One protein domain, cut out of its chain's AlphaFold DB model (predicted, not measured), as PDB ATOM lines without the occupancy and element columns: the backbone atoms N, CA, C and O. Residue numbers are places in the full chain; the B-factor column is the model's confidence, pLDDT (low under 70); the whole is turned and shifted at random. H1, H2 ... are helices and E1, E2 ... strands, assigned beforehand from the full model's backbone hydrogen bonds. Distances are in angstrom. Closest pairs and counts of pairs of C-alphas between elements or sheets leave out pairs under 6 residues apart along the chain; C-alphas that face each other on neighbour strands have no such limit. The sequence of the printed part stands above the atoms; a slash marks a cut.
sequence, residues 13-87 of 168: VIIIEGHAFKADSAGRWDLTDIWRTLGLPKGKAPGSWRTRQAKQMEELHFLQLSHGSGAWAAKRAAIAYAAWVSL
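This is residues 13 to 87 of the 168 residues of the protein "KilA-N domain-containing protein" of Pseudomonas sp. 250J (UniProt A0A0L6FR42). A small sheet of three strands, E3, E5 and E4, has the longest helix, H3, standing up from one face and the shorter H1 on that same face, beside the strands. A separate hairpin of E1 and E2 makes one end of the domain, near H1 and H3, while H2 makes the opposite end beside E4, and the long link of residues 38 to 51 runs from H1 to H2. The printed part has 75 residues, with five named strands and three named helices in the order E1, E2, E3, H1, H2, E4, E5, H3; the class is mixed, helices and strands. The three-stranded sheet has the order E3, E5, E4, and both sheets are antiparallel. The whole is compact and rounded, with a radius of gyration of the C-alphas of 11.1 A and spans of 31 by 29 by 24 A.

E1, residues 13 to 16, and E2, residues 19 to 22, form a hairpin, antiparallel at 152 degrees between directions, with N 14 and O 21 at 2.9 A and N 21 and O 14 at 2.8 A, within hydrogen-bond range. E3, residues 28 to 30, is in the other sheet; its closest C-alphas to E2 are those of Trp 29 and Lys 22, 6.5 A apart. E1 and E3 are apart. H1, residues 31 to 37, comes closest to E2 at the C-alphas of Ile 34 and Phe 21, 7.1 A apart. H2, residues 52 to 59, is apart from H1. E4, residues 63 to 66, and E5, residues 70 to 74, form the second hairpin, antiparallel at 165 degrees, with N 64 and O 72 at 2.8 A. E5 is the inner strand of its sheet and is also antiparallel to E3, at 148 degrees, with N 29 and O 73 at 2.8 A. E3, H1, H2 and E4 make a split strand-helix-strand unit, two strands running the same way with E5 between them in the sheet, and its crossover is right-handed. H1 is on this sheet at a height of 6.4 A, over none of the strands; the closest C-alphas of H1 and E5 are those of Leu 31 and Ala 71, 5.3 A apart. H2 only grazes the sheet, with residues 54 to 58; its closest C-alphas to E4 are those of Met 57 and Leu 63, 5.4 A apart. H3, residues 75 to 85, lies over E3 and E5 at a height of 9.7 A and stands up from the sheet, its line rising 47 degrees. H1 and H3 are on the same face, and with the sheet they make two layers, helices on one face of strands. They only just touch, with 3 pairs of C-alphas within 8 A, the closest being Leu 31 and Ala 78 at 7.0 A; they run the same way at a steep tilt of 45 degrees. H2 and H3 are close but not clearly touching, with the C-alphas of Met 57 and Ala 77 at 6.4 A, and run opposite ways at a shallow tilt of 29 degrees. The closest C-alphas of E1 and H3 are those of Ile 16 and Ala 82, 6.9 A apart. In H1, H2 and H3 every O i to N i+4 pair is within hydrogen-bond range.

E1, residues 13 to 16, begins at C-alpha 13 at (48.643, 84.877, -33.486) and is 9.9 A long; E2, residues 19 to 22, is 10.1 A. E3, residues 28 to 30, measures 6.8 A, and H1, residues 31 to 37, measures 9.9 A. H2, residues 52 to 59, is 10.7 A long and begins at C-alpha 52 at (64.484, 104.765, -37.378). E4, residues 63 to 66, is 9.7 A, and E5, residues 70 to 74, is 13.5 A. H3, residues 75 to 85, is 15.5 A long and ends at C-alpha 85 at (50.315, 101.932, -32.655).

The two C-alphas farthest apart are those of Gly 18 and Glu 59, at 30.7 A. The printed part has no cut. The link from H1 to H2, 14 residues, is long; the other links are tight. The mean pLDDT of the printed part is 93.0, and residues 67 to 69, between E4 and E5, are under 70.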
ATOM      1  N   VAL A  13      49.585  83.797 -33.795       96.75
ATOM      2  CA  VAL A  13      48.643  84.877 -33.486       96.75
ATOM      3  C   VAL A  13      49.312  85.902 -32.576       96.75
ATOM      4  O   VAL A  13      50.073  85.538 -31.679       96.75
ATOM      5  N   ILE A  14      49.028  87.180 -32.818       96.44
ATOM      6  CA  ILE A  14      49.252  88.273 -31.866       96.44
ATOM      7  C   ILE A  14      47.899  88.904 -31.541       96.44
ATOM      8  O   ILE A  14      47.037  88.977 -32.416       96.44
ATOM      9  N   ILE A  15      47.710  89.327 -30.294       97.62
ATOM     10  CA  ILE A  15      46.484  89.993 -29.849       97.62
ATOM     11  C   ILE A  15      46.828  91.445 -29.547       97.62
ATOM     12  O   ILE A  15      47.761  91.692 -28.792       97.62
ATOM     13  N   ILE A  16      46.101  92.383 -30.147       97.75
ATOM     14  CA  ILE A  16      46.286  93.826 -29.956       97.75
ATOM     15  C   ILE A  16      44.908  94.413 -29.669       97.75
ATOM     16  O   ILE A  16      44.001  94.223 -30.476       97.75
ATOM     17  N   GLU A  17      44.738  95.073 -28.519       95.12
ATOM     18  CA  GLU A  17      43.469  95.707 -28.110       95.12
ATOM     19  C   GLU A  17      42.261  94.760 -28.270       95.12
ATOM     20  O   GLU A  17      41.246  95.093 -28.878       95.12
ATOM     21  N   GLY A  18      42.414  93.511 -27.814       95.31
ATOM     22  CA  GLY A  18      41.380  92.470 -27.896       95.31
ATOM     23  C   GLY A  18      41.182  91.815 -29.274       95.31
ATOM     24  O   GLY A  18      40.427  90.851 -29.376       95.31
ATOM     25  N   HIS A  19      41.877  92.267 -30.320       97.81
ATOM     26  CA  HIS A  19      41.750  91.735 -31.680       97.81
ATOM     27  C   HIS A  19      42.888  90.772 -32.016       97.81
ATOM     28  O   HIS A  19      44.057  91.057 -31.757       97.81
ATOM     29  N   ALA A  20      42.557  89.627 -32.617       97.56
ATOM     30  CA  ALA A  20      43.523  88.596 -32.987       97.56
ATOM     31  C   ALA A  20      43.980  88.741 -34.446       97.56
ATOM     32  O   ALA A  20      43.168  88.688 -35.365       97.56
ATOM     33  N   PHE A  21      45.295  88.819 -34.654       97.31
ATOM     34  CA  PHE A  21      45.920  88.907 -35.972       97.31
ATOM     35  C   PHE A  21      46.813  87.698 -36.213       97.31
ATOM     36  O   PHE A  21      47.764  87.443 -35.462       97.31
ATOM     37  N   LYS A  22      46.518  86.948 -37.274       96.94
ATOM     38  CA  LYS A  22      47.192  85.690 -37.593       96.94
ATOM     39  C   LYS A  22      48.182  85.861 -38.743       96.94
ATOM     40  O   LYS A  22      47.873  86.507 -39.739       96.94
ATOM     41  N   ALA A  23      49.347  85.234 -38.625       96.12
ATOM     42  CA  ALA A  23      50.327  85.190 -39.698       96.12
ATOM     43  C   ALA A  23      49.883  84.307 -40.875       96.12
ATOM     44  O   ALA A  23      49.281  83.248 -40.678       96.12
ATOM     45  N   ASP A  24      50.270  84.706 -42.087       94.12
ATOM     46  CA  ASP A  24      50.111  83.926 -43.313       94.12
ATOM     47  C   ASP A  24      50.980  82.647 -43.315       94.12
ATOM     48  O   ASP A  24      51.748  82.364 -42.389       94.12
ATOM     49  N   SER A  25      50.889  81.851 -44.383       92.62
ATOM     50  CA  SER A  25      51.692  80.629 -44.549       92.62
ATOM     51  C   SER A  25      53.204  80.885 -44.645       92.62
ATOM     52  O   SER A  25      53.996  79.977 -44.384       92.62
ATOM     53  N   ALA A  26      53.614  82.117 -44.961       90.94
ATOM     54  CA  ALA A  26      54.999  82.577 -44.941       90.94
ATOM     55  C   ALA A  26      55.415  83.154 -43.571       90.94
ATOM     56  O   ALA A  26      56.548  83.602 -43.404       90.94
ATOM     57  N   GLY A  27      54.532  83.128 -42.566       92.88
ATOM     58  CA  GLY A  27      54.779  83.662 -41.230       92.88
ATOM     59  C   GLY A  27      54.882  85.185 -41.172       92.88
ATOM     60  O   GLY A  27      55.687  85.704 -40.391       92.88
ATOM     61  N   ARG A  28      54.107  85.883 -42.007       95.38
ATOM     62  CA  ARG A  28      54.015  87.345 -42.060       95.38
ATOM     63  C   ARG A  28      52.631  87.822 -41.634       95.38
ATOM     64  O   ARG A  28      51.633  87.169 -41.910       95.38
ATOM     65  N   TRP A  29      52.581  88.988 -41.008       96.81
ATOM     66  CA  TRP A  29      51.354  89.684 -40.630       96.81
ATOM     67  C   TRP A  29      51.065  90.811 -41.617       96.81
ATOM     68  O   TRP A  29      52.002  91.477 -42.065       96.81
ATOM     69  N   ASP A  30      49.787  91.044 -41.914       96.00
ATOM     70  CA  ASP A  30      49.348  92.227 -42.656       96.00
ATOM     71  C   ASP A  30      49.182  93.407 -41.688       96.00
ATOM     72  O   ASP A  30      48.243  93.471 -40.895       96.00
ATOM     73  N   LEU A  31      50.101  94.368 -41.747       96.69
ATOM     74  CA  LEU A  31      50.027  95.580 -40.931       96.69
ATOM     75  C   LEU A  31      48.870  96.495 -41.353       96.69
ATOM     76  O   LEU A  31      48.424  97.331 -40.571       96.69
ATOM     77  N   THR A  32      48.383  96.358 -42.587       95.81
ATOM     78  CA  THR A  32      47.220  97.105 -43.081       95.81
ATOM     79  C   THR A  32      45.943  96.591 -42.437       95.81
ATOM     80  O   THR A  32      45.063  97.391 -42.129       95.81
ATOM     81  N   ASP A  33      45.855  95.280 -42.213       96.25
ATOM     82  CA  ASP A  33      44.750  94.657 -41.488       96.25
ATOM     83  C   ASP A  33      44.717  95.116 -40.024       96.25
ATOM     84  O   ASP A  33      43.678  95.576 -39.551       96.25
ATOM     85  N   ILE A  34      45.878  95.140 -39.351       97.31
ATOM     86  CA  ILE A  34      46.020  95.726 -38.004       97.31
ATOM     87  C   ILE A  34      45.537  97.181 -37.998       97.31
ATOM     88  O   ILE A  34      44.690  97.560 -37.192       97.31
ATOM     89  N   TRP A  35      46.035  97.994 -38.932       97.25
ATOM     90  CA  TRP A  35      45.680  99.409 -39.031       97.25
ATOM     91  C   TRP A  35      44.175  99.652 -39.208       97.25
ATOM     92  O   TRP A  35      43.610 100.529 -38.551       97.25
ATOM     93  N   ARG A  36      43.527  98.876 -40.086       96.75
ATOM     94  CA  ARG A  36      42.093  98.996 -40.378       96.75
ATOM     95  C   ARG A  36      41.229  98.489 -39.232       96.75
ATOM     96  O   ARG A  36      40.288  99.178 -38.857       96.75
ATOM     97  N   THR A  37      41.556  97.320 -38.689       97.69
ATOM     98  CA  THR A  37      40.784  96.676 -37.618       97.69
ATOM     99  C   THR A  37      40.778  97.526 -36.353       97.69
ATOM    100  O   THR A  37      39.732  97.698 -35.739       97.69
ATOM    101  N   LEU A  38      41.913  98.145 -36.019       97.44
ATOM    102  CA  LEU A  38      42.026  99.050 -34.874       97.44
ATOM    103  C   LEU A  38      41.486 100.471 -35.151       97.44
ATOM    104  O   LEU A  38      41.557 101.337 -34.285       97.44
ATOM    105  N   GLY A  39      40.975 100.759 -36.356       96.69
ATOM    106  CA  GLY A  39      40.391 102.067 -36.686       96.69
ATOM    107  C   GLY A  39      41.374 103.242 -36.582       96.69
ATOM    108  O   GLY A  39      40.983 104.367 -36.266       96.69
ATOM    109  N   LEU A  40      42.663 102.994 -36.823       96.81
ATOM    110  CA  LEU A  40      43.727 103.948 -36.523       96.81
ATOM    111  C   LEU A  40      43.782 105.125 -37.517       96.81
ATOM    112  O   LEU A  40      43.502 104.976 -38.711       96.81
ATOM    113  N   PRO A  41      44.249 106.312 -37.083       96.31
ATOM    114  CA  PRO A  41      44.353 107.477 -37.956       96.31
ATOM    115  C   PRO A  41      45.369 107.263 -39.089       96.31
ATOM    116  O   PRO A  41      46.309 106.474 -38.974       96.31
ATOM    117  N   LYS A  42      45.249 108.043 -40.174       93.81
ATOM    118  CA  LYS A  42      46.154 107.962 -41.343       93.81
ATOM    119  C   LYS A  42      47.638 108.080 -40.979       93.81
ATOM    120  O   LYS A  42      48.466 107.426 -41.597       93.81
ATOM    121  N   GLY A  43      47.980 108.876 -39.963       94.25
ATOM    122  CA  GLY A  43      49.363 109.026 -39.489       94.25
ATOM    123  C   GLY A  43      49.970 107.752 -38.890       94.25
ATOM    124  O   GLY A  43      51.190 107.658 -38.787       94.25
ATOM    125  N   LYS A  44      49.139 106.768 -38.530       95.88
ATOM    126  CA  LYS A  44      49.546 105.451 -38.031       95.88
ATOM    127  C   LYS A  44      49.503 104.368 -39.108       95.88
ATOM    128  O   LYS A  44      49.831 103.226 -38.808       95.88
ATOM    129  N   ALA A  45      49.150 104.693 -40.353       94.75
ATOM    130  CA  ALA A  45      49.195 103.727 -41.445       94.75
ATOM    131  C   ALA A  45      50.623 103.165 -41.622       94.75
ATOM    132  O   ALA A  45      51.592 103.904 -41.418       94.75
ATOM    133  N   PRO A  46      50.792 101.904 -42.061       93.81
ATOM    134  CA  PRO A  46      52.117 101.298 -42.211       93.81
ATOM    135  C   PRO A  46      53.076 102.107 -43.101       93.81
ATOM    136  O   PRO A  46      54.238 102.279 -42.753       93.81
ATOM    137  N   GLY A  47      52.590 102.707 -44.195       91.19
ATOM    138  CA  GLY A  47      53.406 103.574 -45.066       91.19
ATOM    139  C   GLY A  47      53.828 104.919 -44.440       91.19
ATOM    140  O   GLY A  47      54.726 105.601 -44.948       91.19
ATOM    141  N   SER A  48      53.196 105.307 -43.331       92.88
ATOM    142  CA  SER A  48      53.554 106.474 -42.516       92.88
ATOM    143  C   SER A  48      54.499 106.119 -41.366       92.88
ATOM    144  O   SER A  48      55.064 107.023 -40.746       92.88
ATOM    145  N   TRP A  49      54.741 104.829 -41.105       94.38
ATOM    146  CA  TRP A  49      55.703 104.377 -40.105       94.38
ATOM    147  C   TRP A  49      57.139 104.576 -40.608       94.38
ATOM    148  O   TRP A  49      57.759 103.691 -41.183       94.38
ATOM    149  N   ARG A  50      57.672 105.787 -40.419       90.69
ATOM    150  CA  ARG A  50      58.990 106.212 -40.940       90.69
ATOM    151  C   ARG A  50      60.043 106.410 -39.849       90.69
ATOM    152  O   ARG A  50      61.003 107.164 -40.029       90.69
ATOM    153  N   THR A  51      59.851 105.762 -38.702       93.94
ATOM    154  CA  THR A  51      60.795 105.814 -37.578       93.94
ATOM    155  C   THR A  51      62.124 105.160 -37.960       93.94
ATOM    156  O   THR A  51      62.210 104.379 -38.908       93.94
ATOM    157  N   ARG A  52      63.188 105.442 -37.196       93.75
ATOM    158  CA  ARG A  52      64.484 104.765 -37.378       93.75
ATOM    159  C   ARG A  52      64.350 103.240 -37.286       93.75
ATOM    160  O   ARG A  52      65.009 102.531 -38.037       93.75
ATOM    161  N   GLN A  53      63.489 102.756 -36.390       93.38
ATOM    162  CA  GLN A  53      63.217 101.331 -36.219       93.38
ATOM    163  C   GLN A  53      62.548 100.725 -37.461       93.38
ATOM    164  O   GLN A  53      62.982  99.671 -37.915       93.38
ATOM    165  N   ALA A  54      61.556 101.408 -38.044       92.31
ATOM    166  CA  ALA A  54      60.883 100.955 -39.259       92.31
ATOM    167  C   ALA A  54      61.857 100.829 -40.440       92.31
ATOM    168  O   ALA A  54      61.907  99.788 -41.090       92.31
ATOM    169  N   LYS A  55      62.704 101.850 -40.647       92.62
ATOM    170  CA  LYS A  55      63.738 101.846 -41.698       92.62
ATOM    171  C   LYS A  55      64.710 100.680 -41.536       92.62
ATOM    172  O   LYS A  55      64.960  99.947 -42.482       92.62
ATOM    173  N   GLN A  56      65.191 100.455 -40.313       92.00
ATOM    174  CA  GLN A  56      66.070  99.324 -40.024       92.00
ATOM    175  C   GLN A  56      65.385  97.974 -40.303       92.00
ATOM    176  O   GLN A  56      66.026  97.033 -40.758       92.00
ATOM    177  N   MET A  57      64.088  97.843 -40.017       92.88
ATOM    178  CA  MET A  57      63.341  96.611 -40.292       92.88
ATOM    179  C   MET A  57      63.128  96.370 -41.784       92.88
ATOM    180  O   MET A  57      63.144  95.216 -42.207       92.88
ATOM    181  N   GLU A  58      62.953  97.428 -42.569       91.00
ATOM    182  CA  GLU A  58      62.884  97.359 -44.029       91.00
ATOM    183  C   GLU A  58      64.234  96.937 -44.631       91.00
ATOM    184  O   GLU A  58      64.284  95.984 -45.406       91.00
ATOM    185  N   GLU A  59      65.339  97.546 -44.183       90.69
ATOM    186  CA  GLU A  59      66.713  97.184 -44.577       90.69
ATOM    187  C   GLU A  59      67.054  95.719 -44.257       90.69
ATOM    188  O   GLU A  59      67.757  95.054 -45.012       90.69
ATOM    189  N   LEU A  60      66.537  95.197 -43.139       88.94
ATOM    190  CA  LEU A  60      66.709  93.802 -42.722       88.94
ATOM    191  C   LEU A  60      65.665  92.845 -43.327       88.94
ATOM    192  O   LEU A  60      65.608  91.682 -42.928       88.94
ATOM    193  N   HIS A  61      64.821  93.318 -44.251       88.00
ATOM    194  CA  HIS A  61      63.736  92.558 -44.885       88.00
ATOM    195  C   HIS A  61      62.696  91.966 -43.914       88.00
ATOM    196  O   HIS A  61      61.961  91.041 -44.264       88.00
ATOM    197  N   PHE A  62      62.584  92.507 -42.698       90.31
ATOM    198  CA  PHE A  62      61.498  92.174 -41.774       90.31
ATOM    199  C   PHE A  62      60.205  92.923 -42.088       90.31
ATOM    200  O   PHE A  62      59.145  92.483 -41.651       90.31
ATOM    201  N   LEU A  63      60.288  94.029 -42.824       90.06
ATOM    202  CA  LEU A  63      59.153  94.828 -43.265       90.06
ATOM    203  C   LEU A  63      59.180  94.945 -44.791       90.06
ATOM    204  O   LEU A  63      60.189  95.336 -45.367       90.06
ATOM    205  N   GLN A  64      58.066  94.608 -45.433       88.75
ATOM    206  CA  GLN A  64      57.854  94.764 -46.868       88.75
ATOM    207  C   GLN A  64      56.661  95.691 -47.083       88.75
ATOM    208  O   GLN A  64      55.507  95.293 -46.918       88.75
ATOM    209  N   LEU A  65      56.944  96.939 -47.445       81.00
ATOM    210  CA  LEU A  65      55.923  97.891 -47.858       81.00
ATOM    211  C   LEU A  65      55.660  97.697 -49.352       81.00
ATOM    212  O   LEU A  65      56.568  97.841 -50.167       81.00
ATOM    213  N   SER A  66      54.424  97.376 -49.728       74.19
ATOM    214  CA  SER A  66      54.024  97.375 -51.130       74.19
ATOM    215  C   SER A  66      53.147  98.586 -51.420       74.19
ATOM    216  O   SER A  66      52.148  98.832 -50.740       74.19
ATOM    217  N   HIS A  67      53.506  99.341 -52.458       59.22
ATOM    218  CA  HIS A  67      52.695 100.445 -52.958       59.22
ATOM    219  C   HIS A  67      51.321  99.924 -53.417       59.22
ATOM    220  O   HIS A  67      51.177  99.389 -54.510       59.22
ATOM    221  N   GLY A  68      50.308 100.073 -52.561       57.69
ATOM    222  CA  GLY A  68      48.905  99.781 -52.871       57.69
ATOM    223  C   GLY A  68      48.414  98.361 -52.562       57.69
ATOM    224  O   GLY A  68      47.202  98.180 -52.503       57.69
ATOM    225  N   SER A  69      49.294  97.381 -52.306       69.94
ATOM    226  CA  SER A  69      48.876  95.983 -52.040       69.94
ATOM    227  C   SER A  69      48.955  95.540 -50.571       69.94
ATOM    228  O   SER A  69      48.564  94.423 -50.248       69.94
ATOM    229  N   GLY A  70      49.413  96.421 -49.677       81.88
ATOM    230  CA  GLY A  70      49.504  96.164 -48.239       81.88
ATOM    231  C   GLY A  70      50.936  96.229 -47.709       81.88
ATOM    232  O   GLY A  70      51.887  96.513 -48.440       81.88
ATOM    233  N   ALA A  71      51.088  95.993 -46.412       93.44
ATOM    234  CA  ALA A  71      52.365  96.033 -45.715       93.44
ATOM    235  C   ALA A  71      52.530  94.737 -44.932       93.44
ATOM    236  O   ALA A  71      51.794  94.487 -43.983       93.44
ATOM    237  N   TRP A  72      53.497  93.920 -45.336       95.25
ATOM    238  CA  TRP A  72      53.722  92.599 -44.764       95.25
ATOM    239  C   TRP A  72      54.927  92.627 -43.837       95.25
ATOM    240  O   TRP A  72      55.990  93.133 -44.197       95.25
ATOM    241  N   ALA A  73      54.771  92.067 -42.644       95.88
ATOM    242  CA  ALA A  73      55.797  92.112 -41.616       95.88
ATOM    243  C   ALA A  73      56.102  90.725 -41.057       95.88
ATOM    244  O   ALA A  73      55.204  89.987 -40.659       95.88
ATOM    245  N   ALA A  74      57.384  90.385 -40.954       95.19
ATOM    246  CA  ALA A  74      57.832  89.271 -40.129       95.19
ATOM    247  C   ALA A  74      57.529  89.548 -38.647       95.19
ATOM    248  O   ALA A  74      57.383  90.700 -38.234       95.19
ATOM    249  N   LYS A  75      57.521  88.496 -37.815       94.38
ATOM    250  CA  LYS A  75      57.117  88.565 -36.395       94.38
ATOM    251  C   LYS A  75      57.717  89.752 -35.625       94.38
ATOM    252  O   LYS A  75      56.998  90.442 -34.912       94.38
ATOM    253  N   ARG A  76      59.018  90.028 -35.784       93.81
ATOM    254  CA  ARG A  76      59.690  91.148 -35.095       93.81
ATOM    255  C   ARG A  76      59.147  92.518 -35.518       93.81
ATOM    256  O   ARG A  76      58.966  93.376 -34.661       93.81
ATOM    257  N   ALA A  77      58.905  92.722 -36.811       96.38
ATOM    258  CA  ALA A  77      58.346  93.972 -37.318       96.38
ATOM    259  C   ALA A  77      56.857  94.113 -36.973       96.38
ATOM    260  O   ALA A  77      56.424  95.214 -36.658       96.38
ATOM    261  N   ALA A  78      56.107  93.006 -36.935       97.56
ATOM    262  CA  ALA A  78      54.716  92.999 -36.483       97.56
ATOM    263  C   ALA A  78      54.588  93.430 -35.011       97.56
ATOM    264  O   ALA A  78      53.808  94.326 -34.708       97.56
ATOM    265  N   ILE A  79      55.415  92.868 -34.118       97.38
ATOM    266  CA  ILE A  79      55.461  93.255 -32.694       97.38
ATOM    267  C   ILE A  79      55.837  94.734 -32.538       97.38
ATOM    268  O   ILE A  79      55.219  95.451 -31.760       97.38
ATOM    269  N   ALA A  80      56.835  95.210 -33.286       97.25
ATOM    270  CA  ALA A  80      57.270  96.601 -33.191       97.25
ATOM    271  C   ALA A  80      56.236  97.596 -33.736       97.25
ATOM    272  O   ALA A  80      56.054  98.663 -33.156       97.25
ATOM    273  N   TYR A  81      55.545  97.253 -34.825       97.81
ATOM    274  CA  TYR A  81      54.444  98.067 -35.328       97.81
ATOM    275  C   TYR A  81      53.289  98.105 -34.324       97.81
ATOM    276  O   TYR A  81      52.793  99.187 -34.028       97.81
ATOM    277  N   ALA A  82      52.918  96.952 -33.753       98.00
ATOM    278  CA  ALA A  82      51.889  96.850 -32.721       98.00
ATOM    279  C   ALA A  82      52.197  97.747 -31.511       98.00
ATOM    280  O   ALA A  82      51.353  98.550 -31.129       98.00
ATOM    281  N   ALA A  83      53.429  97.706 -30.994       97.88
ATOM    282  CA  ALA A  83      53.869  98.595 -29.918       97.88
ATOM    283  C   ALA A  83      53.842 100.081 -30.329       97.88
ATOM    284  O   ALA A  83      53.476 100.949 -29.548       97.88
ATOM    285  N   TRP A  84      54.176 100.408 -31.582       97.56
ATOM    286  CA  TRP A  84      54.121 101.796 -32.054       97.56
ATOM    287  C   TRP A  84      52.693 102.350 -32.168       97.56
ATOM    288  O   TRP A  84      52.490 103.567 -32.055       97.56
ATOM    289  N   VAL A  85      51.707 101.501 -32.460       97.50
ATOM    290  CA  VAL A  85      50.315 101.932 -32.655       97.50
ATOM    291  C   VAL A  85      49.433 101.773 -31.421       97.50
ATOM    292  O   VAL A  85      48.455 102.507 -31.328       97.50
ATOM    293  N   SER A  86      49.795 100.893 -30.486       97.56
ATOM    294  CA  SER A  86      49.029 100.593 -29.279       97.56
ATOM    295  C   SER A  86      49.928 100.650 -28.046       97.56
ATOM    296  O   SER A  86      50.828  99.827 -27.877       97.56
ATOM    297  N   LEU A  87      49.653 101.620 -27.170       97.00
ATOM    298  CA  LEU A  87      50.366 101.766 -25.899       97.00
ATOM    299  C   LEU A  87      50.110 100.565 -24.978       97.00
ATOM    300  O   LEU A  87      51.028 100.110 -24.313       97.00
TER     301      LEU A  87